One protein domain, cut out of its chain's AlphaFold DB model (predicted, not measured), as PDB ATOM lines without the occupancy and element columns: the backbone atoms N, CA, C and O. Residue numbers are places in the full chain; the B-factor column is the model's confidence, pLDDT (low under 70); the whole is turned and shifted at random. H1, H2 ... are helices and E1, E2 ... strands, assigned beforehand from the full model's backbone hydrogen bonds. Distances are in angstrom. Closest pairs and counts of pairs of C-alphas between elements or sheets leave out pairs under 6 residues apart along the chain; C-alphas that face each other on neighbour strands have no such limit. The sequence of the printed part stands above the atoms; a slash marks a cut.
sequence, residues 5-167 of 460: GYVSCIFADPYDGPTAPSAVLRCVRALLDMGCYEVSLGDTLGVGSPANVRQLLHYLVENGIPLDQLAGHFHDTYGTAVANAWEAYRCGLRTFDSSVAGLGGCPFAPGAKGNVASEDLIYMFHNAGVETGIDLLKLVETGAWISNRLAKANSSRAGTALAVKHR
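What this domain is: This is residues 5 to 167 of the 460 residues of a protein of Aspergillus terreus (strain NIH 2624 / FGSC A1156) (UniProt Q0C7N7). A small, twisted sheet of four parallel strands has helices H1 and H3 packed over one face, with H2 touching both of them. At the other end of the long axis a cluster of three more helices extends this body: H4 and H5 form a hairpin, H6 crosses both, and H4 joins the cluster to H3. The printed part has 163 residues with six named helices and four named strands, in the order E1 H1 E2 H2 E3 H3 E4 H4 H5 H6; the sheet order is E1 E2 E3 E4 and the class is mixed, helices and strands. The whole is compact, with a radius of gyration of the C-alphas of 16.1 A and spans of 50 by 37 by 29 A.

Where its parts are: The strands are E1, residues 5 to 7, 6.9 A long from C-alpha 5 at (-34.637, -15.107, -32.428); E2, 38 to 43, 16.4 A; E3, 70 to 74, 13.1 A; and E4, 95 to 97, 7.0 A. The helices are H1, 21 to 33, 18.1 A; H2, 50 to 62, 18.2 A; H3, 81 to 90, 14.2 A; H4, 118 to 127, 14.1 A; H5, 136 to 149, 19.9 A; and H6, 157 to 165, 12.5 A, ending at C-alpha 165 at (-50.488, -20.105, -67.399).

How they stand to each other: The sheet is only just strongly twisted, its C-alphas up to 4.2 A off the best plane. N 7 and O 40 of E1 and E2, 2.9 A, N 41 and O 71 of E2 and E3, 2.8 A, and N 97 and O 72 of E3 and E4, 2.8 A, are within hydrogen-bond range. E1 H1 E2, E2 H2 E3 and E3 H3 E4 are strand-helix-strand units, parallel neighbour strands joined through a helix, each with a right-handed crossover. The sheet and H1, H2 and H3 make two layers, helices on one face of a sheet. H1 lies over E1 and E2, and H3 over E3, each at a height over the sheet of 9.2 A. H2 touches H3 at a steep tilt of 38 degrees, the closest C-alphas being those of Pro 50 and Asn 84, 4.7 A. H4, the hub, touches H3, H5 and H6, and is not on the sheet, but only just, with 4 pairs of C-alphas within 10 A. Its closest C-alphas to H3 are those of Leu 121 and Val 82, 6.1 A. H4 and H5 form a helical hairpin, a shallow tilt of 17 degrees, opposite ways; residues 136 to 140 of H5 alone touch H4, with the C-alphas of Glu 119 and Val 140 closest, 6.5 A. H6 is about perpendicular to H5, at 82 degrees, the C-alphas of Val 140 and Gly 159 being closest, 5.2 A. In the six helices every O i to N i+4 pair is within hydrogen-bond range.

The domain as a whole: The C-alphas farthest apart, those of Asp 33 and Arg 167, are 49.7 A apart. The printed part has no cut. The links E1 to H1 and E4 to H4 are long; in the first, residues 12 to 13 pair antiparallel with 17 to 18. The mean pLDDT of the printed part is 92.7, and residues 106 to 113 are under 70.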
ATOM      1  N   GLY A   5     -35.873 -15.862 -32.235       97.44
ATOM      2  CA  GLY A   5     -34.637 -15.107 -32.428       97.44
ATOM      3  C   GLY A   5     -34.220 -15.064 -33.900       97.44
ATOM      4  O   GLY A   5     -34.573 -15.950 -34.674       97.44
ATOM      5  N   TYR A   6     -33.453 -14.050 -34.292       97.50
ATOM      6  CA  TYR A   6     -32.880 -13.939 -35.636       97.50
ATOM      7  C   TYR A   6     -31.380 -13.681 -35.534       97.50
ATOM      8  O   TYR A   6     -30.955 -12.779 -34.813       97.50
ATOM      9  N   VAL A   7     -30.591 -14.454 -36.279       97.50
ATOM     10  CA  VAL A   7     -29.156 -14.215 -36.460       97.50
ATOM     11  C   VAL A   7     -28.927 -13.825 -37.911       97.50
ATOM     12  O   VAL A   7     -29.096 -14.640 -38.812       97.50
ATOM     13  N   SER A   8     -28.562 -12.567 -38.127       93.56
ATOM     14  CA  SER A   8     -28.200 -12.031 -39.440       93.56
ATOM     15  C   SER A   8     -26.756 -12.376 -39.811       93.56
ATOM     16  O   SER A   8     -25.968 -12.793 -38.962       93.56
ATOM     17  N   CYS A   9     -26.403 -12.151 -41.077       93.56
ATOM     18  CA  CYS A   9     -25.040 -12.253 -41.597       93.56
ATOM     19  C   CYS A   9     -24.396 -13.628 -41.349       93.56
ATOM     20  O   CYS A   9     -23.213 -13.712 -41.040       93.56
ATOM     21  N   ILE A  10     -25.151 -14.728 -41.484       97.12
ATOM     22  CA  ILE A  10     -24.643 -16.073 -41.139       97.12
ATOM     23  C   ILE A  10     -23.500 -16.567 -42.043       97.12
ATOM     24  O   ILE A  10     -22.771 -17.475 -41.653       97.12
ATOM     25  N   PHE A  11     -23.344 -15.986 -43.239       96.69
ATOM     26  CA  PHE A  11     -22.273 -16.329 -44.184       96.69
ATOM     27  C   PHE A  11     -21.308 -15.177 -44.441       96.69
ATOM     28  O   PHE A  11     -20.109 -15.409 -44.575       96.69
ATOM     29  N   ALA A  12     -21.815 -13.949 -44.505       93.00
ATOM     30  CA  ALA A  12     -20.996 -12.756 -44.603       93.00
ATOM     31  C   ALA A  12     -21.740 -11.542 -44.052       93.00
ATOM     32  O   ALA A  12     -22.955 -11.411 -44.231       93.00
ATOM     33  N   ASP A  13     -20.979 -10.656 -43.425       89.25
ATOM     34  CA  ASP A  13     -21.380  -9.321 -43.019       89.25
ATOM     35  C   ASP A  13     -20.894  -8.287 -44.059       89.25
ATOM     36  O   ASP A  13     -19.783  -8.426 -44.582       89.25
ATOM     37  N   PRO A  14     -21.697  -7.263 -44.409       82.50
ATOM     38  CA  PRO A  14     -21.302  -6.249 -45.390       82.50
ATOM     39  C   PRO A  14     -20.064  -5.428 -45.000       82.50
ATOM     40  O   PRO A  14     -19.468  -4.810 -45.881       82.50
ATOM     41  N   TYR A  15     -19.695  -5.401 -43.720       83.38
ATOM     42  CA  TYR A  15     -18.558  -4.647 -43.202       83.38
ATOM     43  C   TYR A  15     -17.380  -5.563 -42.860       83.38
ATOM     44  O   TYR A  15     -16.261  -5.297 -43.295       83.38
ATOM     45  N   ASP A  16     -17.639  -6.657 -42.139       86.94
ATOM     46  CA  ASP A  16     -16.582  -7.536 -41.614       86.94
ATOM     47  C   ASP A  16     -16.202  -8.692 -42.563       86.94
ATOM     48  O   ASP A  16     -15.191  -9.370 -42.357       86.94
ATOM     49  N   GLY A  17     -16.972  -8.918 -43.632       90.81
ATOM     50  CA  GLY A  17     -16.716  -9.987 -44.596       90.81
ATOM     51  C   GLY A  17     -17.210 -11.364 -44.117       90.81
ATOM     52  O   GLY A  17     -18.254 -11.441 -43.471       90.81
ATOM     53  N   PRO A  18     -16.542 -12.478 -44.485       95.62
ATOM     54  CA  PRO A  18     -17.027 -13.831 -44.196       95.62
ATOM     55  C   PRO A  18     -17.220 -14.131 -42.704       95.62
ATOM     56  O   PRO A  18     -16.319 -13.934 -41.888       95.62
ATOM     57  N   THR A  19     -18.365 -14.716 -42.360       96.56
ATOM     58  CA  THR A  19     -18.724 -15.055 -40.978       96.56
ATOM     59  C   THR A  19     -18.279 -16.472 -40.629       96.56
ATOM     60  O   THR A  19     -18.651 -17.445 -41.286       96.56
ATOM     61  N   ALA A  20     -17.502 -16.616 -39.552       97.00
ATOM     62  CA  ALA A  20     -17.094 -17.929 -39.056       97.00
ATOM     63  C   ALA A  20     -18.287 -18.679 -38.412       97.00
ATOM     64  O   ALA A  20     -18.992 -18.086 -37.591       97.00
ATOM     65  N   PRO A  21     -18.472 -19.995 -38.655       97.62
ATOM     66  CA  PRO A  21     -19.556 -20.782 -38.050       97.62
ATOM     67  C   PRO A  21     -19.602 -20.719 -36.516       97.62
ATOM     68  O   PRO A  21     -20.677 -20.728 -35.918       97.62
ATOM     69  N   SER A  22     -18.444 -20.584 -35.863       98.00
ATOM     70  CA  SER A  22     -18.355 -20.438 -34.405       98.00
ATOM     71  C   SER A  22     -18.988 -19.141 -33.892       98.00
ATOM     72  O   SER A  22     -19.495 -19.113 -32.774       98.00
ATOM     73  N   ALA A  23     -18.991 -18.067 -34.690       97.81
ATOM     74  CA  ALA A  23     -19.683 -16.829 -34.350       97.81
ATOM     75  C   ALA A  23     -21.202 -17.013 -34.412       97.81
ATOM     76  O   ALA A  23     -21.896 -16.631 -33.471       97.81
ATOM     77  N   VAL A  24     -21.695 -17.685 -35.458       98.31
ATOM     78  CA  VAL A  24     -23.117 -18.037 -35.589       98.31
ATOM     79  C   VAL A  24     -23.564 -18.898 -34.406       98.31
ATOM     80  O   VAL A  24     -24.553 -18.568 -33.761       98.31
ATOM     81  N   LEU A  25     -22.795 -19.935 -34.052       98.62
ATOM     82  CA  LEU A  25     -23.079 -20.805 -32.906       98.62
ATOM     83  C   LEU A  25     -23.212 -20.023 -31.593       98.62
ATOM     84  O   LEU A  25     -24.149 -20.267 -30.837       98.62
ATOM     85  N   ARG A  26     -22.300 -19.075 -31.321       98.44
ATOM     86  CA  ARG A  26     -22.374 -18.236 -30.111       98.44
ATOM     87  C   ARG A  26     -23.678 -17.444 -30.055       98.44
ATOM     88  O   ARG A  26     -24.326 -17.437 -29.013       98.44
ATOM     89  N   CYS A  27     -24.066 -16.807 -31.160       98.38
ATOM     90  CA  CYS A  27     -25.295 -16.016 -31.231       98.38
ATOM     91  C   CYS A  27     -26.549 -16.888 -31.095       98.38
ATOM     92  O   CYS A  27     -27.442 -16.558 -30.322       98.38
ATOM     93  N   VAL A  28     -26.598 -18.017 -31.810       98.56
ATOM     94  CA  VAL A  28     -27.713 -18.970 -31.738       98.56
ATOM     95  C   VAL A  28     -27.881 -19.487 -30.312       98.56
ATOM     96  O   VAL A  28     -28.979 -19.415 -29.768       98.56
ATOM     97  N   ARG A  29     -26.793 -19.939 -29.674       98.50
ATOM     98  CA  ARG A  29     -26.837 -20.452 -28.300       98.50
ATOM     99  C   ARG A  29     -27.296 -19.383 -27.316       98.50
ATOM    100  O   ARG A  29     -28.204 -19.643 -26.543       98.50
ATOM    101  N   ALA A  30     -26.759 -18.166 -27.413       98.44
ATOM    102  CA  ALA A  30     -27.184 -17.062 -26.556       98.44
ATOM    103  C   ALA A  30     -28.688 -16.756 -26.692       98.44
ATOM    104  O   ALA A  30     -29.355 -16.532 -25.688       98.44
ATOM    105  N   LEU A  31     -29.239 -16.774 -27.912       98.25
ATOM    106  CA  LEU A  31     -30.670 -16.539 -28.137       98.25
ATOM    107  C   LEU A  31     -31.545 -17.666 -27.571       98.25
ATOM    108  O   LEU A  31     -32.591 -17.385 -26.983       98.25
ATOM    109  N   LEU A  32     -31.123 -18.923 -27.725       97.44
ATOM    110  CA  LEU A  32     -31.815 -20.078 -27.146       97.44
ATOM    111  C   LEU A  32     -31.749 -20.062 -25.611       97.44
ATOM    112  O   LEU A  32     -32.773 -20.254 -24.961       97.44
ATOM    113  N   ASP A  33     -30.591 -19.734 -25.029       97.25
ATOM    114  CA  ASP A  33     -30.396 -19.611 -23.577       97.25
ATOM    115  C   ASP A  33     -31.248 -18.476 -22.974       97.25
ATOM    116  O   ASP A  33     -31.713 -18.571 -21.838       97.25
ATOM    117  N   MET A  34     -31.514 -17.415 -23.748       97.06
ATOM    118  CA  MET A  34     -32.458 -16.347 -23.386       97.06
ATOM    119  C   MET A  34     -33.935 -16.772 -23.485       97.06
ATOM    120  O   MET A  34     -34.818 -15.995 -23.117       97.06
ATOM    121  N   GLY A  35     -34.223 -17.983 -23.970       96.31
ATOM    122  CA  GLY A  35     -35.570 -18.547 -24.056       96.31
ATOM    123  C   GLY A  35     -36.265 -18.367 -25.408       96.31
ATOM    124  O   GLY A  35     -37.492 -18.495 -25.472       96.31
ATOM    125  N   CYS A  36     -35.535 -18.070 -26.492       97.62
ATOM    126  CA  CYS A  36     -36.116 -18.151 -27.835       97.62
ATOM    127  C   CYS A  36     -36.494 -19.605 -28.145       97.62
ATOM    128  O   CYS A  36     -35.681 -20.504 -27.953       97.62
ATOM    129  N   TYR A  37     -37.708 -19.841 -28.650       96.44
ATOM    130  CA  TYR A  37     -38.142 -21.209 -28.978       96.44
ATOM    131  C   TYR A  37     -37.549 -21.713 -30.303       96.44
ATOM    132  O   TYR A  37     -37.469 -22.916 -30.526       96.44
ATOM    133  N   GLU A  38     -37.160 -20.789 -31.183       97.50
ATOM    134  CA  GLU A  38     -36.569 -21.060 -32.490       97.50
ATOM    135  C   GLU A  38     -35.663 -19.884 -32.882       97.50
ATOM    136  O   GLU A  38     -35.936 -18.732 -32.516       97.50
ATOM    137  N   VAL A  39     -34.590 -20.154 -33.628       98.44
ATOM    138  CA  VAL A  39     -33.671 -19.140 -34.159       98.44
ATOM    139  C   VAL A  39     -33.604 -19.233 -35.683       98.44
ATOM    140  O   VAL A  39     -33.221 -20.257 -36.243       98.44
ATOM    141  N   SER A  40     -33.957 -18.143 -36.363       98.06
ATOM    142  CA  SER A  40     -33.867 -18.039 -37.819       98.06
ATOM    143  C   SER A  40     -32.463 -17.616 -38.258       98.06
ATOM    144  O   SER A  40     -31.908 -16.630 -37.762       98.06
ATOM    145  N   LEU A  41     -31.888 -18.380 -39.185       98.31
ATOM    146  CA  LEU A  41     -30.557 -18.186 -39.745       98.31
ATOM    147  C   LEU A  41     -30.657 -17.344 -41.026       98.31
ATOM    148  O   LEU A  41     -31.107 -17.837 -42.061       98.31
ATOM    149  N   GLY A  42     -30.226 -16.083 -40.948       95.88
ATOM    150  CA  GLY A  42     -30.338 -15.078 -42.007       95.88
ATOM    151  C   GLY A  42     -29.099 -14.926 -42.892       95.88
ATOM    152  O   GLY A  42     -28.084 -14.366 -42.469       95.88
ATOM    153  N   ASP A  43     -29.212 -15.314 -44.163       94.62
ATOM    154  CA  ASP A  43     -28.279 -14.917 -45.228       94.62
ATOM    155  C   ASP A  43     -28.612 -13.498 -45.712       94.62
ATOM    156  O   ASP A  43     -29.296 -13.297 -46.714       94.62
ATOM    157  N   THR A  44     -28.148 -12.504 -44.956       89.50
ATOM    158  CA  THR A  44     -28.492 -11.086 -45.146       89.50
ATOM    159  C   THR A  44     -28.090 -10.536 -46.513       89.50
ATOM    160  O   THR A  44     -28.802  -9.700 -47.075       89.50
ATOM    161  N   LEU A  45     -26.971 -10.997 -47.069       89.38
ATOM    162  CA  LEU A  45     -26.486 -10.539 -48.372       89.38
ATOM    163  C   LEU A  45     -26.997 -11.411 -49.527       89.38
ATOM    164  O   LEU A  45     -26.989 -10.965 -50.675       89.38
ATOM    165  N   GLY A  46     -27.490 -12.618 -49.240       92.12
ATOM    166  CA  GLY A  46     -27.909 -13.588 -50.251       92.12
ATOM    167  C   GLY A  46     -26.730 -14.259 -50.957       92.12
ATOM    168  O   GLY A  46     -26.867 -14.658 -52.112       92.12
ATOM    169  N   VAL A  47     -25.557 -14.294 -50.314       93.69
ATOM    170  CA  VAL A  47     -24.295 -14.807 -50.888       93.69
ATOM    171  C   VAL A  47     -24.072 -16.288 -50.592       93.69
ATOM    172  O   VAL A  47     -23.122 -16.883 -51.100       93.69
ATOM    173  N   GLY A  48     -24.925 -16.889 -49.762       94.81
ATOM    174  CA  GLY A  48     -24.833 -18.287 -49.389       94.81
ATOM    175  C   GLY A  48     -24.978 -19.220 -50.589       94.81
ATOM    176  O   GLY A  48     -25.713 -18.956 -51.548       94.81
ATOM    177  N   SER A  49     -24.303 -20.360 -50.495       97.38
ATOM    178  CA  SER A  49     -24.460 -21.493 -51.403       97.38
ATOM    179  C   SER A  49     -24.960 -22.735 -50.656       97.38
ATOM    180  O   SER A  49     -24.785 -22.827 -49.433       97.38
ATOM    181  N   PRO A  50     -25.487 -23.753 -51.363       98.19
ATOM    182  CA  PRO A  50     -25.917 -25.003 -50.736       98.19
ATOM    183  C   PRO A  50     -24.813 -25.674 -49.906       98.19
ATOM    184  O   PRO A  50     -25.075 -26.240 -48.846       98.19
ATOM    185  N   ALA A  51     -23.554 -25.570 -50.347       97.94
ATOM    186  CA  ALA A  51     -22.412 -26.091 -49.601       97.94
ATOM    187  C   ALA A  51     -22.219 -25.360 -48.263       97.94
ATOM    188  O   ALA A  51     -22.019 -26.015 -47.240       97.94
ATOM    189  N   ASN A  52     -22.346 -24.025 -48.252       97.94
ATOM    190  CA  ASN A  52     -22.253 -23.238 -47.020       97.94
ATOM    191  C   ASN A  52     -23.386 -23.587 -46.049       97.94
ATOM    192  O   ASN A  52     -23.135 -23.761 -44.859       97.94
ATOM    193  N   VAL A  53     -24.613 -23.744 -46.561       98.50
ATOM    194  CA  VAL A  53     -25.785 -24.140 -45.765       98.50
ATOM    195  C   VAL A  53     -25.565 -25.494 -45.096       98.50
ATOM    196  O   VAL A  53     -25.696 -25.594 -43.877       98.50
ATOM    197  N   ARG A  54     -25.177 -26.520 -45.867       98.56
ATOM    198  CA  ARG A  54     -24.907 -27.865 -45.334       98.56
ATOM    199  C   ARG A  54     -23.836 -27.824 -44.244       98.56
ATOM    200  O   ARG A  54     -24.034 -28.379 -43.168       98.56
ATOM    201  N   GLN A  55     -22.718 -27.149 -44.519       98.31
ATOM    202  CA  GLN A  55     -21.591 -27.055 -43.592       98.31
ATOM    203  C   GLN A  55     -21.987 -26.367 -42.280       98.31
ATOM    204  O   GLN A  55     -21.648 -26.864 -41.208       98.31
ATOM    205  N   LEU A  56     -22.714 -25.248 -42.355       98.62
ATOM    206  CA  LEU A  56     -23.149 -24.515 -41.171       98.62
ATOM    207  C   LEU A  56     -24.139 -25.333 -40.334       98.62
ATOM    208  O   LEU A  56     -23.965 -25.427 -39.123       98.62
ATOM    209  N   LEU A  57     -25.146 -25.949 -40.959       98.56
ATOM    210  CA  LEU A  57     -26.135 -26.750 -40.234       98.56
ATOM    211  C   LEU A  57     -25.500 -27.972 -39.563       98.56
ATOM    212  O   LEU A  57     -25.765 -28.211 -38.388       98.56
ATOM    213  N   HIS A  58     -24.622 -28.702 -40.261       98.38
ATOM    214  CA  HIS A  58     -23.883 -29.818 -39.663       98.38
ATOM    215  C   HIS A  58     -23.059 -29.354 -38.459       98.38
ATOM    216  O   HIS A  58     -23.157 -29.947 -37.390       98.38
ATOM    217  N   TYR A  59     -22.325 -28.247 -38.601       98.62
ATOM    218  CA  TYR A  59     -21.531 -27.687 -37.510       98.62
ATOM    219  C   TYR A  59     -22.388 -27.316 -36.290       98.62
ATOM    220  O   TYR A  59     -22.007 -27.611 -35.158       98.62
ATOM    221  N   LEU A  60     -23.554 -26.689 -36.486       98.56
ATOM    222  CA  LEU A  60     -24.458 -26.336 -35.385       98.56
ATOM    223  C   LEU A  60     -25.001 -27.583 -34.670       98.56
ATOM    224  O   LEU A  60     -24.998 -27.625 -33.438       98.56
ATOM    225  N   VAL A  61     -25.395 -28.610 -35.426       98.00
ATOM    226  CA  VAL A  61     -25.898 -29.881 -34.878       98.00
ATOM    227  C   VAL A  61     -24.814 -30.632 -34.110       98.00
ATOM    228  O   VAL A  61     -25.050 -31.055 -32.980       98.00
ATOM    229  N   GLU A  62     -23.606 -30.736 -34.665       98.19
ATOM    230  CA  GLU A  62     -22.443 -31.345 -33.999       98.19
ATOM    231  C   GLU A  62     -22.093 -30.644 -32.678       98.19
ATOM    232  O   GLU A  62     -21.551 -31.266 -31.765       98.19
ATOM    233  N   ASN A  63     -22.443 -29.361 -32.545       98.25
ATOM    234  CA  ASN A  63     -22.231 -28.563 -31.338       98.25
ATOM    235  C   ASN A  63     -23.479 -28.451 -30.437       98.25
ATOM    236  O   ASN A  63     -23.512 -27.630 -29.512       98.25
ATOM    237  N   GLY A  64     -24.477 -29.310 -30.660       97.19
ATOM    238  CA  GLY A  64     -25.617 -29.502 -29.765       97.19
ATOM    239  C   GLY A  64     -26.798 -28.559 -29.993       97.19
ATOM    240  O   GLY A  64     -27.610 -28.407 -29.084       97.19
ATOM    241  N   ILE A  65     -26.906 -27.920 -31.162       98.19
ATOM    242  CA  ILE A  65     -28.093 -27.142 -31.542       98.19
ATOM    243  C   ILE A  65     -29.047 -28.037 -32.349       98.19
ATOM    244  O   ILE A  65     -28.674 -28.490 -33.435       98.19
ATOM    245  N   PRO A  66     -30.269 -28.308 -31.869       96.31
ATOM    246  CA  PRO A  66     -31.195 -29.183 -32.572       96.31
ATOM    247  C   PRO A  66     -31.878 -28.453 -33.743       96.31
ATOM    248  O   PRO A  66     -32.150 -27.254 -33.691       96.31
ATOM    249  N   LEU A  67     -32.146 -29.180 -34.834       96.44
ATOM    250  CA  LEU A  67     -32.691 -28.608 -36.076       96.44
ATOM    251  C   LEU A  67     -34.138 -28.121 -35.950       96.44
ATOM    252  O   LEU A  67     -34.543 -27.243 -36.704       96.44
ATOM    253  N   ASP A  68     -34.912 -28.682 -35.025       96.62
ATOM    254  CA  ASP A  68     -36.295 -28.279 -34.743       96.62
ATOM    255  C   ASP A  68     -36.393 -26.943 -33.985       96.62
ATOM    256  O   ASP A  68     -37.476 -26.374 -33.886       96.62
ATOM    257  N   GLN A  69     -35.261 -26.413 -33.511       97.31
ATOM    258  CA  GLN A  69     -35.129 -25.065 -32.950       97.31
ATOM    259  C   GLN A  69     -34.521 -24.071 -33.950       97.31
ATOM    260  O   GLN A  69     -34.149 -22.958 -33.568       97.31
ATOM    261  N   LEU A  70     -34.396 -24.441 -35.227       98.50
ATOM    262  CA  LEU A  70     -33.818 -23.596 -36.266       98.50
ATOM    263  C   LEU A  70     -34.810 -23.332 -37.404       98.50
ATOM    264  O   LEU A  70     -35.579 -24.201 -37.812       98.50
ATOM    265  N   ALA A  71     -34.705 -22.140 -37.987       98.31
ATOM    266  CA  ALA A  71     -35.388 -21.758 -39.221       98.31
ATOM    267  C   ALA A  71     -34.396 -21.191 -40.248       98.31
ATOM    268  O   ALA A  71     -33.319 -20.714 -39.895       98.31
ATOM    269  N   GLY A  72     -34.742 -21.260 -41.533       97.88
ATOM    270  CA  GLY A  72     -33.922 -20.732 -42.625       97.88
ATOM    271  C   GLY A  72     -34.477 -19.427 -43.185       97.88
ATOM    272  O   GLY A  72     -35.659 -19.357 -43.513       97.88
ATOM    273  N   HIS A  73     -33.623 -18.419 -43.363       97.12
ATOM    274  CA  HIS A  73     -33.974 -17.132 -43.961       97.12
ATOM    275  C   HIS A  73     -32.949 -16.764 -45.038       97.12
ATOM    276  O   HIS A  73     -31.834 -16.333 -44.744       97.12
ATOM    277  N   PHE A  74     -33.313 -16.952 -46.308       96.31
ATOM    278  CA  PHE A  74     -32.370 -16.861 -47.425       96.31
ATOM    279  C   PHE A  74     -32.759 -15.753 -48.402       96.31
ATOM    280  O   PHE A  74     -33.794 -15.827 -49.065       96.31
ATOM    281  N   HIS A  75     -31.906 -14.738 -48.537       93.69
ATOM    282  CA  HIS A  75     -32.105 -13.692 -49.537       93.69
ATOM    283  C   HIS A  75     -31.739 -14.164 -50.947       93.69
ATOM    284  O   HIS A  75     -30.711 -14.802 -51.152       93.69
ATOM    285  N   ASP A  76     -32.548 -13.793 -51.945       92.81
ATOM    286  CA  ASP A  76     -32.352 -14.188 -53.349       92.81
ATOM    287  C   ASP A  76     -31.621 -13.117 -54.173       92.81
ATOM    288  O   ASP A  76     -31.966 -12.835 -55.323       92.81
ATOM    289  N   THR A  77     -30.597 -12.489 -53.588       89.62
ATOM    290  CA  THR A  77     -29.798 -11.453 -54.267       89.62
ATOM    291  C   THR A  77     -29.121 -12.005 -55.526       89.62
ATOM    292  O   THR A  77     -29.209 -11.389 -56.589       89.62
ATOM    293  N   TYR A  78     -28.513 -13.193 -55.426       90.00
ATOM    294  CA  TYR A  78     -27.749 -13.830 -56.508       90.00
ATOM    295  C   TYR A  78     -28.461 -15.032 -57.153       90.00
ATOM    296  O   TYR A  78     -27.876 -15.721 -57.986       90.00
ATOM    297  N   GLY A  79     -29.735 -15.278 -56.824       91.81
ATOM    298  CA  GLY A  79     -30.527 -16.350 -57.442       91.81
ATOM    299  C   GLY A  79     -30.306 -17.753 -56.860       91.81
ATOM    300  O   GLY A  79     -30.695 -18.729 -57.499       91.81
ATOM    301  N   THR A  80     -29.656 -17.880 -55.700       94.62
ATOM    302  CA  THR A  80     -29.318 -19.170 -55.068       94.62
ATOM    303  C   THR A  80     -30.260 -19.562 -53.928       94.62
ATOM    304  O   THR A  80     -30.174 -20.685 -53.430       94.62
ATOM    305  N   ALA A  81     -31.193 -18.697 -53.518       96.25
ATOM    306  CA  ALA A  81     -31.924 -18.884 -52.265       96.25
ATOM    307  C   ALA A  81     -32.841 -20.115 -52.258       96.25
ATOM    308  O   ALA A  81     -32.925 -20.812 -51.250       96.25
ATOM    309  N   VAL A  82     -33.478 -20.440 -53.390       97.81
ATOM    310  CA  VAL A  82     -34.292 -21.664 -53.531       97.81
ATOM    311  C   VAL A  82     -33.428 -22.917 -53.351       97.81
ATOM    312  O   VAL A  82     -33.819 -23.845 -52.647       97.81
ATOM    313  N   ALA A  83     -32.222 -22.933 -53.926       98.06
ATOM    314  CA  ALA A  83     -31.287 -24.048 -53.772       98.06
ATOM    315  C   ALA A  83     -30.763 -24.160 -52.330       98.06
ATOM    316  O   ALA A  83     -30.616 -25.264 -51.809       98.06
ATOM    317  N   ASN A  84     -30.531 -23.024 -51.670       98.38
ATOM    318  CA  ASN A  84     -30.132 -22.968 -50.264       98.38
ATOM    319  C   ASN A  84     -31.233 -23.519 -49.346       98.38
ATOM    320  O   ASN A  84     -30.952 -24.354 -48.487       98.38
ATOM    321  N   ALA A  85     -32.488 -23.116 -49.568       98.25
ATOM    322  CA  ALA A  85     -33.639 -23.627 -48.828       98.25
ATOM    323  C   ALA A  85     -33.837 -25.136 -49.043       98.25
ATOM    324  O   ALA A  85     -34.056 -25.872 -48.080       98.25
ATOM    325  N   TRP A  86     -33.691 -25.617 -50.283       98.44
ATOM    326  CA  TRP A  86     -33.730 -27.049 -50.586       98.44
ATOM    327  C   TRP A  86     -32.655 -27.830 -49.831       98.44
ATOM    328  O   TRP A  86     -32.927 -28.883 -49.256       98.44
ATOM    329  N   GLU A  87     -31.427 -27.318 -49.800       98.69
ATOM    330  CA  GLU A  87     -30.335 -27.999 -49.117       98.69
ATOM    331  C   GLU A  87     -30.512 -27.998 -47.596       98.69
ATOM    332  O   GLU A  87     -30.317 -29.030 -46.955       98.69
ATOM    333  N   ALA A  88     -30.980 -26.891 -47.018       98.44
ATOM    334  CA  ALA A  88     -31.375 -26.843 -45.615       98.44
ATOM    335  C   ALA A  88     -32.486 -27.859 -45.294       98.44
ATOM    336  O   ALA A  88     -32.402 -28.569 -44.290       98.44
ATOM    337  N   TYR A  89     -33.487 -27.996 -46.170       98.44
ATOM    338  CA  TYR A  89     -34.543 -28.999 -46.023       98.44
ATOM    339  C   TYR A  89     -33.987 -30.429 -46.022       98.44
ATOM    340  O   TYR A  89     -34.354 -31.241 -45.166       98.44
ATOM    341  N   ARG A  90     -33.052 -30.733 -46.931       98.12
ATOM    342  CA  ARG A  90     -32.360 -32.033 -46.982       98.12
ATOM    343  C   ARG A  90     -31.532 -32.318 -45.733       98.12
ATOM    344  O   ARG A  90     -31.423 -33.476 -45.347       98.12
ATOM    345  N   CYS A  91     -30.993 -31.281 -45.096       97.94
ATOM    346  CA  CYS A  91     -30.287 -31.392 -43.819       97.94
ATOM    347  C   CYS A  91     -31.231 -31.595 -42.622       97.94
ATOM    348  O   CYS A  91     -30.752 -31.874 -41.531       97.94
ATOM    349  N   GLY A  92     -32.550 -31.478 -42.810       97.38
ATOM    350  CA  GLY A  92     -33.559 -31.719 -41.775       97.38
ATOM    351  C   GLY A  92     -34.295 -30.468 -41.289       97.38
ATOM    352  O   GLY A  92     -35.216 -30.597 -40.490       97.38
ATOM    353  N   LEU A  93     -33.966 -29.276 -41.802       97.88
ATOM    354  CA  LEU A  93     -34.677 -28.040 -41.460       97.88
ATOM    355  C   LEU A  93     -36.112 -28.062 -42.010       97.88
ATOM    356  O   LEU A  93     -36.353 -28.577 -43.109       97.88
ATOM    357  N   ARG A  94     -37.083 -27.530 -41.262       96.94
ATOM    358  CA  ARG A  94     -38.509 -27.565 -41.657       96.94
ATOM    359  C   ARG A  94     -39.202 -26.208 -41.677       96.94
ATOM    360  O   ARG A  94     -40.233 -26.088 -42.333       96.94
ATOM    361  N   THR A  95     -38.616 -25.192 -41.057       97.25
ATOM    362  CA  THR A  95     -39.160 -23.833 -41.043       97.25
ATOM    363  C   THR A  95     -38.353 -22.929 -41.969       97.25
ATOM    364  O   THR A  95     -37.128 -22.860 -41.866       97.25
ATOM    365  N   PHE A  96     -39.038 -22.206 -42.858       97.56
ATOM    366  CA  PHE A  96     -38.415 -21.268 -43.792       97.56
ATOM    367  C   PHE A  96     -39.177 -19.950 -43.834       97.56
ATOM    368  O   PHE A  96     -40.394 -19.928 -44.026       97.56
ATOM    369  N   ASP A  97     -38.446 -18.852 -43.717       95.94
ATOM    370  CA  ASP A  97     -38.975 -17.520 -43.952       95.94
ATOM    371  C   ASP A  97     -38.964 -17.226 -45.454       95.94
ATOM    372  O   ASP A  97     -37.990 -17.497 -46.155       95.94
ATOM    373  N   SER A  98     -40.024 -16.602 -45.959       95.81
ATOM    374  CA  SER A  98     -40.120 -16.166 -47.357       95.81
ATOM    375  C   SER A  98     -40.940 -14.881 -47.466       95.81
ATOM    376  O   SER A  98     -41.468 -14.388 -46.468       95.81
ATOM    377  N   SER A  99     -41.031 -14.313 -48.668       94.81
ATOM    378  CA  SER A  99     -41.864 -13.139 -48.936       94.81
ATOM    379  C   SER A  99     -42.784 -13.358 -50.132       94.81
ATOM    380  O   SER A  99     -42.350 -13.784 -51.202       94.81
ATOM    381  N   VAL A 100     -44.070 -13.042 -49.977       96.00
ATOM    382  CA  VAL A 100     -45.048 -13.119 -51.074       96.00
ATOM    383  C   VAL A 100     -44.583 -12.240 -52.237       96.00
ATOM    384  O   VAL A 100     -44.172 -11.102 -52.013       96.00
ATOM    385  N   ALA A 101     -44.631 -12.757 -53.467       93.31
ATOM    386  CA  ALA A 101     -44.165 -12.102 -54.690       93.31
ATOM    387  C   ALA A 101     -42.688 -11.645 -54.667       93.31
ATOM    388  O   ALA A 101     -42.282 -10.806 -55.479       93.31
ATOM    389  N   GLY A 102     -41.877 -12.170 -53.741       91.44
ATOM    390  CA  GLY A 102     -40.516 -11.680 -53.499       91.44
ATOM    391  C   GLY A 102     -40.499 -10.227 -53.009       91.44
ATOM    392  O   GLY A 102     -39.584  -9.465 -53.329       91.44
ATOM    393  N   LEU A 103     -41.564  -9.785 -52.332       87.25
ATOM    394  CA  LEU A 103     -41.681  -8.415 -51.855       87.25
ATOM    395  C   LEU A 103     -40.746  -8.169 -50.672       87.25
ATOM    396  O   LEU A 103     -40.934  -8.676 -49.572       87.25
ATOM    397  N   GLY A 104     -39.774  -7.295 -50.890       78.12
ATOM    398  CA  GLY A 104     -38.839  -6.861 -49.863       78.12
ATOM    399  C   GLY A 104     -37.711  -6.043 -50.473       78.12
ATOM    400  O   GLY A 104     -37.909  -5.369 -51.488       78.12
ATOM    401  N   GLY A 105     -36.534  -6.103 -49.864       71.94
ATOM    402  CA  GLY A 105     -35.367  -5.331 -50.283       71.94
ATOM    403  C   GLY A 105     -35.260  -4.007 -49.528       71.94
ATOM    404  O   GLY A 105     -36.258  -3.387 -49.159       71.94
ATOM    405  N   CYS A 106     -34.024  -3.600 -49.259       56.81
ATOM    406  CA  CYS A 106     -33.726  -2.419 -48.465       56.81
ATOM    407  C   CYS A 106     -33.571  -1.197 -49.386       56.81
ATOM    408  O   CYS A 106     -32.722  -1.235 -50.279       56.81
ATOM    409  N   PRO A 107     -34.313  -0.089 -49.177       51.03
ATOM    410  CA  PRO A 107     -34.126   1.136 -49.961       51.03
ATOM    411  C   PRO A 107     -32.732   1.759 -49.766       51.03
ATOM    412  O   PRO A 107     -32.315   2.585 -50.573       51.03
ATOM    413  N   PHE A 108     -32.003   1.340 -48.727       46.78
ATOM    414  CA  PHE A 108     -30.657   1.807 -48.397       46.78
ATOM    415  C   PHE A 108     -29.531   0.906 -48.941       46.78
ATOM    416  O   PHE A 108     -28.369   1.282 -48.831       46.78
ATOM    417  N   ALA A 109     -29.842  -0.254 -49.544       53.16
ATOM    418  CA  ALA A 109     -28.851  -1.172 -50.122       53.16
ATOM    419  C   ALA A 109     -29.185  -1.494 -51.595       53.16
ATOM    420  O   ALA A 109     -29.846  -2.499 -51.883       53.16
ATOM    421  N   PRO A 110     -28.758  -0.638 -52.547       51.50
ATOM    422  CA  PRO A 110     -29.020  -0.828 -53.972       51.50
ATOM    423  C   PRO A 110     -28.479  -2.179 -54.467       51.50
ATOM    424  O   PRO A 110     -27.278  -2.420 -54.431       51.50
ATOM    425  N   GLY A 111     -29.368  -3.062 -54.933       60.19
ATOM    426  CA  GLY A 111     -29.016  -4.374 -55.498       60.19
ATOM    427  C   GLY A 111     -29.445  -5.587 -54.664       60.19
ATOM    428  O   GLY A 111     -29.585  -6.672 -55.225       60.19
ATOM    429  N   ALA A 112     -29.745  -5.424 -53.372       62.09
ATOM    430  CA  ALA A 112     -30.251  -6.516 -52.537       62.09
ATOM    431  C   ALA A 112     -31.743  -6.770 -52.818       62.09
ATOM    432  O   ALA A 112     -32.602  -5.960 -52.457       62.09
ATOM    433  N   LYS A 113     -32.069  -7.903 -53.456       66.38
ATOM    434  CA  LYS A 113     -33.458  -8.253 -53.816       66.38
ATOM    435  C   LYS A 113     -34.349  -8.563 -52.607       66.38
ATOM    436  O   LYS A 113     -35.563  -8.408 -52.705       66.38
ATOM    437  N   GLY A 114     -33.754  -8.915 -51.463       82.00
ATOM    438  CA  GLY A 114     -34.470  -9.324 -50.252       82.00
ATOM    439  C   GLY A 114     -34.740 -10.829 -50.213       82.00
ATOM    440  O   GLY A 114     -34.085 -11.597 -50.917       82.00
ATOM    441  N   ASN A 115     -35.679 -11.244 -49.362       89.81
ATOM    442  CA  ASN A 115     -35.976 -12.652 -49.102       89.81
ATOM    443  C   ASN A 115     -36.506 -13.392 -50.345       89.81
ATOM    444  O   ASN A 115     -37.157 -12.793 -51.204       89.81
ATOM    445  N   VAL A 116     -36.259 -14.700 -50.423       95.12
ATOM    446  CA  VAL A 116     -36.798 -15.567 -51.478       95.12
ATOM    447  C   VAL A 116     -38.325 -15.480 -51.557       95.12
ATOM    448  O   VAL A 116     -39.019 -15.305 -50.547       95.12
ATOM    449  N   ALA A 117     -38.859 -15.587 -52.776       96.62
ATOM    450  CA  ALA A 117     -40.294 -15.538 -52.995       96.62
ATOM    451  C   ALA A 117     -40.989 -16.791 -52.444       96.62
ATOM    452  O   ALA A 117     -40.547 -17.915 -52.701       96.62
ATOM    453  N   SER A 118     -42.106 -16.610 -51.736       97.75
ATOM    454  CA  SER A 118     -42.901 -17.720 -51.196       97.75
ATOM    455  C   SER A 118     -43.365 -18.663 -52.308       97.75
ATOM    456  O   SER A 118     -43.245 -19.876 -52.181       97.75
ATOM    457  N   GLU A 119     -43.826 -18.121 -53.431       97.88
ATOM    458  CA  GLU A 119     -44.270 -18.885 -54.595       97.88
ATOM    459  C   GLU A 119     -43.156 -19.774 -55.163       97.88
ATOM    460  O   GLU A 119     -43.428 -20.910 -55.544       97.88
ATOM    461  N   ASP A 120     -41.910 -19.288 -55.193       97.94
ATOM    462  CA  ASP A 120     -40.773 -20.039 -55.736       97.94
ATOM    463  C   ASP A 120     -40.420 -21.233 -54.830       97.94
ATOM    464  O   ASP A 120     -40.178 -22.334 -55.333       97.94
ATOM    465  N   LEU A 121     -40.459 -21.050 -53.503       97.88
ATOM    466  CA  LEU A 121     -40.252 -22.141 -52.545       97.88
ATOM    467  C   LEU A 121     -41.377 -23.171 -52.593       97.88
ATOM    468  O   LEU A 121     -41.105 -24.367 -52.665       97.88
ATOM    469  N   ILE A 122     -42.634 -22.725 -52.561       98.12
ATOM    470  CA  ILE A 122     -43.785 -23.634 -52.572       98.12
ATOM    471  C   ILE A 122     -43.838 -24.408 -53.887       98.12
ATOM    472  O   ILE A 122     -44.026 -25.621 -53.864       98.12
ATOM    473  N   TYR A 123     -43.580 -23.746 -55.018       98.06
ATOM    474  CA  TYR A 123     -43.462 -24.419 -56.308       98.06
ATOM    475  C   TYR A 123     -42.377 -25.501 -56.286       98.06
ATOM    476  O   TYR A 123     -42.632 -26.629 -56.706       98.06
ATOM    477  N   MET A 124     -41.178 -25.195 -55.786       98.12
ATOM    478  CA  MET A 124     -40.101 -26.181 -55.674       98.12
ATOM    479  C   MET A 124     -40.493 -27.352 -54.754       98.12
ATOM    480  O   MET A 124     -40.339 -28.503 -55.156       98.12
ATOM    481  N   PHE A 125     -41.026 -27.084 -53.557       98.31
ATOM    482  CA  PHE A 125     -41.407 -28.129 -52.601       98.31
ATOM    483  C   PHE A 125     -42.527 -29.028 -53.131       98.31
ATOM    484  O   PHE A 125     -42.397 -30.248 -53.068       98.31
ATOM    485  N   HIS A 126     -43.575 -28.458 -53.731       97.38
ATOM    486  CA  HIS A 126     -44.657 -29.236 -54.345       97.38
ATOM    487  C   HIS A 126     -44.147 -30.130 -55.476       97.38
ATOM    488  O   HIS A 126     -44.496 -31.305 -55.528       97.38
ATOM    489  N   ASN A 127     -43.272 -29.613 -56.348       96.88
ATOM    490  CA  ASN A 127     -42.671 -30.419 -57.418       96.88
ATOM    491  C   ASN A 127     -41.716 -31.503 -56.891       96.88
ATOM    492  O   ASN A 127     -41.493 -32.500 -57.573       96.88
ATOM    493  N   ALA A 128     -41.173 -31.334 -55.685       96.75
ATOM    494  CA  ALA A 128     -40.387 -32.347 -54.990       96.75
ATOM    495  C   ALA A 128     -41.245 -33.343 -54.180       96.75
ATOM    496  O   ALA A 128     -40.689 -34.203 -53.497       96.75
ATOM    497  N   GLY A 129     -42.579 -33.237 -54.234       96.56
ATOM    498  CA  GLY A 129     -43.502 -34.104 -53.496       96.56
ATOM    499  C   GLY A 129     -43.619 -33.779 -52.003       96.56
ATOM    500  O   GLY A 129     -44.051 -34.627 -51.230       96.56
ATOM    501  N   VAL A 130     -43.216 -32.576 -51.581       97.19
ATOM    502  CA  VAL A 130     -43.303 -32.124 -50.186       97.19
ATOM    503  C   VAL A 130     -44.616 -31.379 -49.962       97.19
ATOM    504  O   VAL A 130     -44.900 -30.375 -50.621       97.19
ATOM    505  N   GLU A 131     -45.404 -31.843 -48.995       94.25
ATOM    506  CA  GLU A 131     -46.629 -31.169 -48.570       94.25
ATOM    507  C   GLU A 131     -46.305 -29.968 -47.678       94.25
ATOM    508  O   GLU A 131     -45.690 -30.097 -46.622       94.25
ATOM    509  N   THR A 132     -46.735 -28.781 -48.103       95.50
ATOM    510  CA  THR A 132     -46.508 -27.525 -47.368       95.50
ATOM    511  C   THR A 132     -47.764 -26.993 -46.680       95.50
ATOM    512  O   THR A 132     -47.684 -26.040 -45.913       95.50
ATOM    513  N   GLY A 133     -48.938 -27.551 -46.995       95.25
ATOM    514  CA  GLY A 133     -50.236 -27.043 -46.534       95.25
ATOM    515  C   GLY A 133     -50.680 -25.720 -47.177       95.25
ATOM    516  O   GLY A 133     -51.710 -25.176 -46.785       95.25
ATOM    517  N   ILE A 134     -49.936 -25.192 -48.158       96.06
ATOM    518  CA  ILE A 134     -50.243 -23.921 -48.831       96.06
ATOM    519  C   ILE A 134     -50.802 -24.181 -50.231       96.06
ATOM    520  O   ILE A 134     -50.191 -24.885 -51.031       96.06
ATOM    521  N   ASP A 135     -51.937 -23.559 -50.547       97.12
ATOM    522  CA  ASP A 135     -52.496 -23.521 -51.900       97.12
ATOM    523  C   ASP A 135     -51.674 -22.563 -52.774       97.12
ATOM    524  O   ASP A 135     -51.726 -21.339 -52.615       97.12
ATOM    525  N   LEU A 136     -50.893 -23.134 -53.696       96.62
ATOM    526  CA  LEU A 136     -49.991 -22.370 -54.551       96.62
ATOM    527  C   LEU A 136     -50.742 -21.404 -55.473       96.62
ATOM    528  O   LEU A 136     -50.263 -20.295 -55.686       96.62
ATOM    529  N   LEU A 137     -51.913 -21.765 -56.002       94.94
ATOM    530  CA  LEU A 137     -52.645 -20.869 -56.902       94.94
ATOM    531  C   LEU A 137     -53.206 -19.665 -56.145       94.94
ATOM    532  O   LEU A 137     -53.046 -18.536 -56.606       94.94
ATOM    533  N   LYS A 138     -53.758 -19.867 -54.943       96.25
ATOM    534  CA  LYS A 138     -54.182 -18.746 -54.082       96.25
ATOM    535  C   LYS A 138     -53.013 -17.858 -53.665       96.25
ATOM    536  O   LYS A 138     -53.163 -16.638 -53.558       96.25
ATOM    537  N   LEU A 139     -51.838 -18.447 -53.440       97.06
ATOM    538  CA  LEU A 139     -50.625 -17.689 -53.151       97.06
ATOM    539  C   LEU A 139     -50.208 -16.831 -54.355       97.06
ATOM    540  O   LEU A 139     -49.927 -15.649 -54.181       97.06
ATOM    541  N   VAL A 140     -50.250 -17.386 -55.571       96.44
ATOM    542  CA  VAL A 140     -49.981 -16.663 -56.827       96.44
ATOM    543  C   VAL A 140     -50.963 -15.504 -57.028       96.44
ATOM    544  O   VAL A 140     -50.542 -14.396 -57.363       96.44
ATOM    545  N   GLU A 141     -52.260 -15.723 -56.790       94.31
ATOM    546  CA  GLU A 141     -53.286 -14.669 -56.823       94.31
ATOM    547  C   GLU A 141     -52.989 -13.557 -55.815       94.31
ATOM    548  O   GLU A 141     -53.061 -12.371 -56.146       94.31
ATOM    549  N   THR A 142     -52.598 -13.936 -54.597       95.62
ATOM    550  CA  THR A 142     -52.231 -12.990 -53.540       95.62
ATOM    551  C   THR A 142     -51.007 -12.177 -53.945       95.62
ATOM    552  O   THR A 142     -51.049 -10.950 -53.851       95.62
ATOM    553  N   GLY A 143     -49.960 -12.829 -54.458       94.12
ATOM    554  CA  GLY A 143     -48.740 -12.196 -54.957       94.12
ATOM    555  C   GLY A 143     -49.006 -11.208 -56.085       94.12
ATOM    556  O   GLY A 143     -48.563 -10.060 -56.044       94.12
ATOM    557  N   ALA A 144     -49.814 -11.614 -57.061       89.94
ATOM    558  CA  ALA A 144     -50.294 -10.740 -58.119       89.94
ATOM    559  C   ALA A 144     -51.064  -9.530 -57.562       89.94
ATOM    560  O   ALA A 144     -50.796  -8.392 -57.951       89.94
ATOM    561  N   TRP A 145     -52.003  -9.738 -56.641       92.94
ATOM    562  CA  TRP A 145     -52.786  -8.659 -56.039       92.94
ATOM    563  C   TRP A 145     -51.910  -7.638 -55.300       92.94
ATOM    564  O   TRP A 145     -52.012  -6.437 -55.575       92.94
ATOM    565  N   ILE A 146     -51.023  -8.088 -54.406       91.38
ATOM    566  CA  ILE A 146     -50.226  -7.190 -53.559       91.38
ATOM    567  C   ILE A 146     -49.177  -6.411 -54.363       91.38
ATOM    568  O   ILE A 146     -49.033  -5.204 -54.162       91.38
ATOM    569  N   SER A 147     -48.511  -7.045 -55.335       88.50
ATOM    570  CA  SER A 147     -47.566  -6.373 -56.238       88.50
ATOM    571  C   SER A 147     -48.214  -5.191 -56.957       88.50
ATOM    572  O   SER A 147     -47.638  -4.105 -57.045       88.50
ATOM    573  N   ASN A 148     -49.460  -5.360 -57.394       80.56
ATOM    574  CA  ASN A 148     -50.191  -4.297 -58.074       80.56
ATOM    575  C   ASN A 148     -50.662  -3.191 -57.133       80.56
ATOM    576  O   ASN A 148     -50.601  -2.022 -57.507       80.56
ATOM    577  N   ARG A 149     -51.070  -3.523 -55.902       84.12
ATOM    578  CA  ARG A 149     -51.395  -2.512 -54.882       84.12
ATOM    579  C   ARG A 149     -50.197  -1.637 -54.524       84.12
ATOM    580  O   ARG A 149     -50.376  -0.447 -54.291       84.12
ATOM    581  N   LEU A 150     -48.998  -2.214 -54.512       82.81
ATOM    582  CA  LEU A 150     -47.752  -1.517 -54.182       82.81
ATOM    583  C   LEU A 150     -47.063  -0.874 -55.394       82.81
ATOM    584  O   LEU A 150     -46.001  -0.278 -55.232       82.81
ATOM    585  N   ALA A 151     -47.626  -1.016 -56.600       80.62
ATOM    586  CA  ALA A 151     -46.989  -0.617 -57.858       80.62
ATOM    587  C   ALA A 151     -45.542  -1.147 -58.004       80.62
ATOM    588  O   ALA A 151     -44.678  -0.487 -58.583       80.62
ATOM    589  N   LYS A 152     -45.280  -2.352 -57.484       80.38
ATOM    590  CA  LYS A 152     -43.972  -3.014 -57.497       80.38
ATOM    591  C   LYS A 152     -44.061  -4.311 -58.289       80.38
ATOM    592  O   LYS A 152     -45.007  -5.075 -58.124       80.38
ATOM    593  N   ALA A 153     -43.078  -4.567 -59.148       83.75
ATOM    594  CA  ALA A 153     -43.048  -5.791 -59.942       83.75
ATOM    595  C   ALA A 153     -43.033  -7.040 -59.043       83.75
ATOM    596  O   ALA A 153     -42.323  -7.077 -58.034       83.75
ATOM    597  N   ASN A 154     -43.801  -8.063 -59.426       88.75
ATOM    598  CA  ASN A 154     -43.704  -9.382 -58.810       88.75
ATOM    599  C   ASN A 154     -42.350  -9.996 -59.199       88.75
ATOM    600  O   ASN A 154     -42.050 -10.128 -60.385       88.75
ATOM    601  N   SER A 155     -41.527 -10.314 -58.200       89.81
ATOM    602  CA  SER A 155     -40.168 -10.831 -58.389       89.81
ATOM    603  C   SER A 155     -40.099 -12.362 -58.374       89.81
ATOM    604  O   SER A 155     -39.029 -12.916 -58.621       89.81
ATOM    605  N   SER A 156     -41.217 -13.048 -58.121       94.06
ATOM    606  CA  SER A 156     -41.297 -14.507 -58.178       94.06
ATOM    607  C   SER A 156     -41.238 -15.023 -59.615       94.06
ATOM    608  O   SER A 156     -42.017 -14.614 -60.483       94.06
ATOM    609  N   ARG A 157     -40.357 -15.996 -59.859       94.19
ATOM    610  CA  ARG A 157     -40.235 -16.663 -61.164       94.19
ATOM    611  C   ARG A 157     -41.376 -17.656 -61.398       94.19
ATOM    612  O   ARG A 157     -41.995 -17.640 -62.459       94.19
ATOM    613  N   ALA A 158     -41.681 -18.496 -60.410       95.38
ATOM    614  CA  ALA A 158     -42.780 -19.453 -60.487       95.38
ATOM    615  C   ALA A 158     -44.136 -18.740 -60.481       95.38
ATOM    616  O   ALA A 158     -45.010 -19.056 -61.285       95.38
ATOM    617  N   GLY A 159     -44.291 -17.730 -59.624       94.12
ATOM    618  CA  GLY A 159     -45.516 -16.960 -59.471       94.12
ATOM    619  C   GLY A 159     -45.929 -16.239 -60.748       94.12
ATOM    620  O   GLY A 159     -47.073 -16.355 -61.181       94.12
ATOM    621  N   THR A 160     -44.990 -15.564 -61.411       92.56
ATOM    622  CA  THR A 160     -45.254 -14.898 -62.697       92.56
ATOM    623  C   THR A 160     -45.605 -15.893 -63.807       92.56
ATOM    624  O   THR A 160     -46.574 -15.674 -64.537       92.56
ATOM    625  N   ALA A 161     -44.889 -17.018 -63.907       92.19
ATOM    626  CA  ALA A 161     -45.167 -18.057 -64.899       92.19
ATOM    627  C   ALA A 161     -46.543 -18.718 -64.692       92.19
ATOM    628  O   ALA A 161     -47.308 -18.896 -65.645       92.19
ATOM    629  N   LEU A 162     -46.885 -19.053 -63.444       94.00
ATOM    630  CA  LEU A 162     -48.172 -19.651 -63.093       94.00
ATOM    631  C   LEU A 162     -49.326 -18.674 -63.293       94.00
ATOM    632  O   LEU A 162     -50.371 -19.085 -63.796       94.00
ATOM    633  N   ALA A 163     -49.130 -17.392 -62.978       89.94
ATOM    634  CA  ALA A 163     -50.156 -16.384 -63.197       89.94
ATOM    635  C   ALA A 163     -50.562 -16.312 -64.679       89.94
ATOM    636  O   ALA A 163     -51.747 -16.378 -65.009       89.94
ATOM    637  N   VAL A 164     -49.573 -16.293 -65.583       87.38
ATOM    638  CA  VAL A 164     -49.804 -16.328 -67.036       87.38
ATOM    639  C   VAL A 164     -50.493 -17.627 -67.457       87.38
ATOM    640  O   VAL A 164     -51.513 -17.589 -68.148       87.38
ATOM    641  N   LYS A 165     -49.967 -18.781 -67.025       87.88
ATOM    642  CA  LYS A 165     -50.488 -20.105 -67.399       87.88
ATOM    643  C   LYS A 165     -51.956 -20.286 -67.011       87.88
ATOM    644  O   LYS A 165     -52.737 -20.815 -67.797       87.88
ATOM    645  N   HIS A 166     -52.328 -19.842 -65.815       86.75
ATOM    646  CA  HIS A 166     -53.675 -20.004 -65.272       86.75
ATOM    647  C   HIS A 166     -54.599 -18.827 -65.586       86.75
ATOM    648  O   HIS A 166     -55.727 -18.802 -65.103       86.75
ATOM    649  N   ARG A 167     -54.148 -17.862 -66.406       82.88
ATOM    650  CA  ARG A 167     -54.877 -16.615 -66.690       82.88
ATOM    651  C   ARG A 167     -55.334 -15.921 -65.405       82.88
ATOM    652  O   ARG A 167     -56.366 -15.251 -65.385       82.88
TER     653      ARG A 167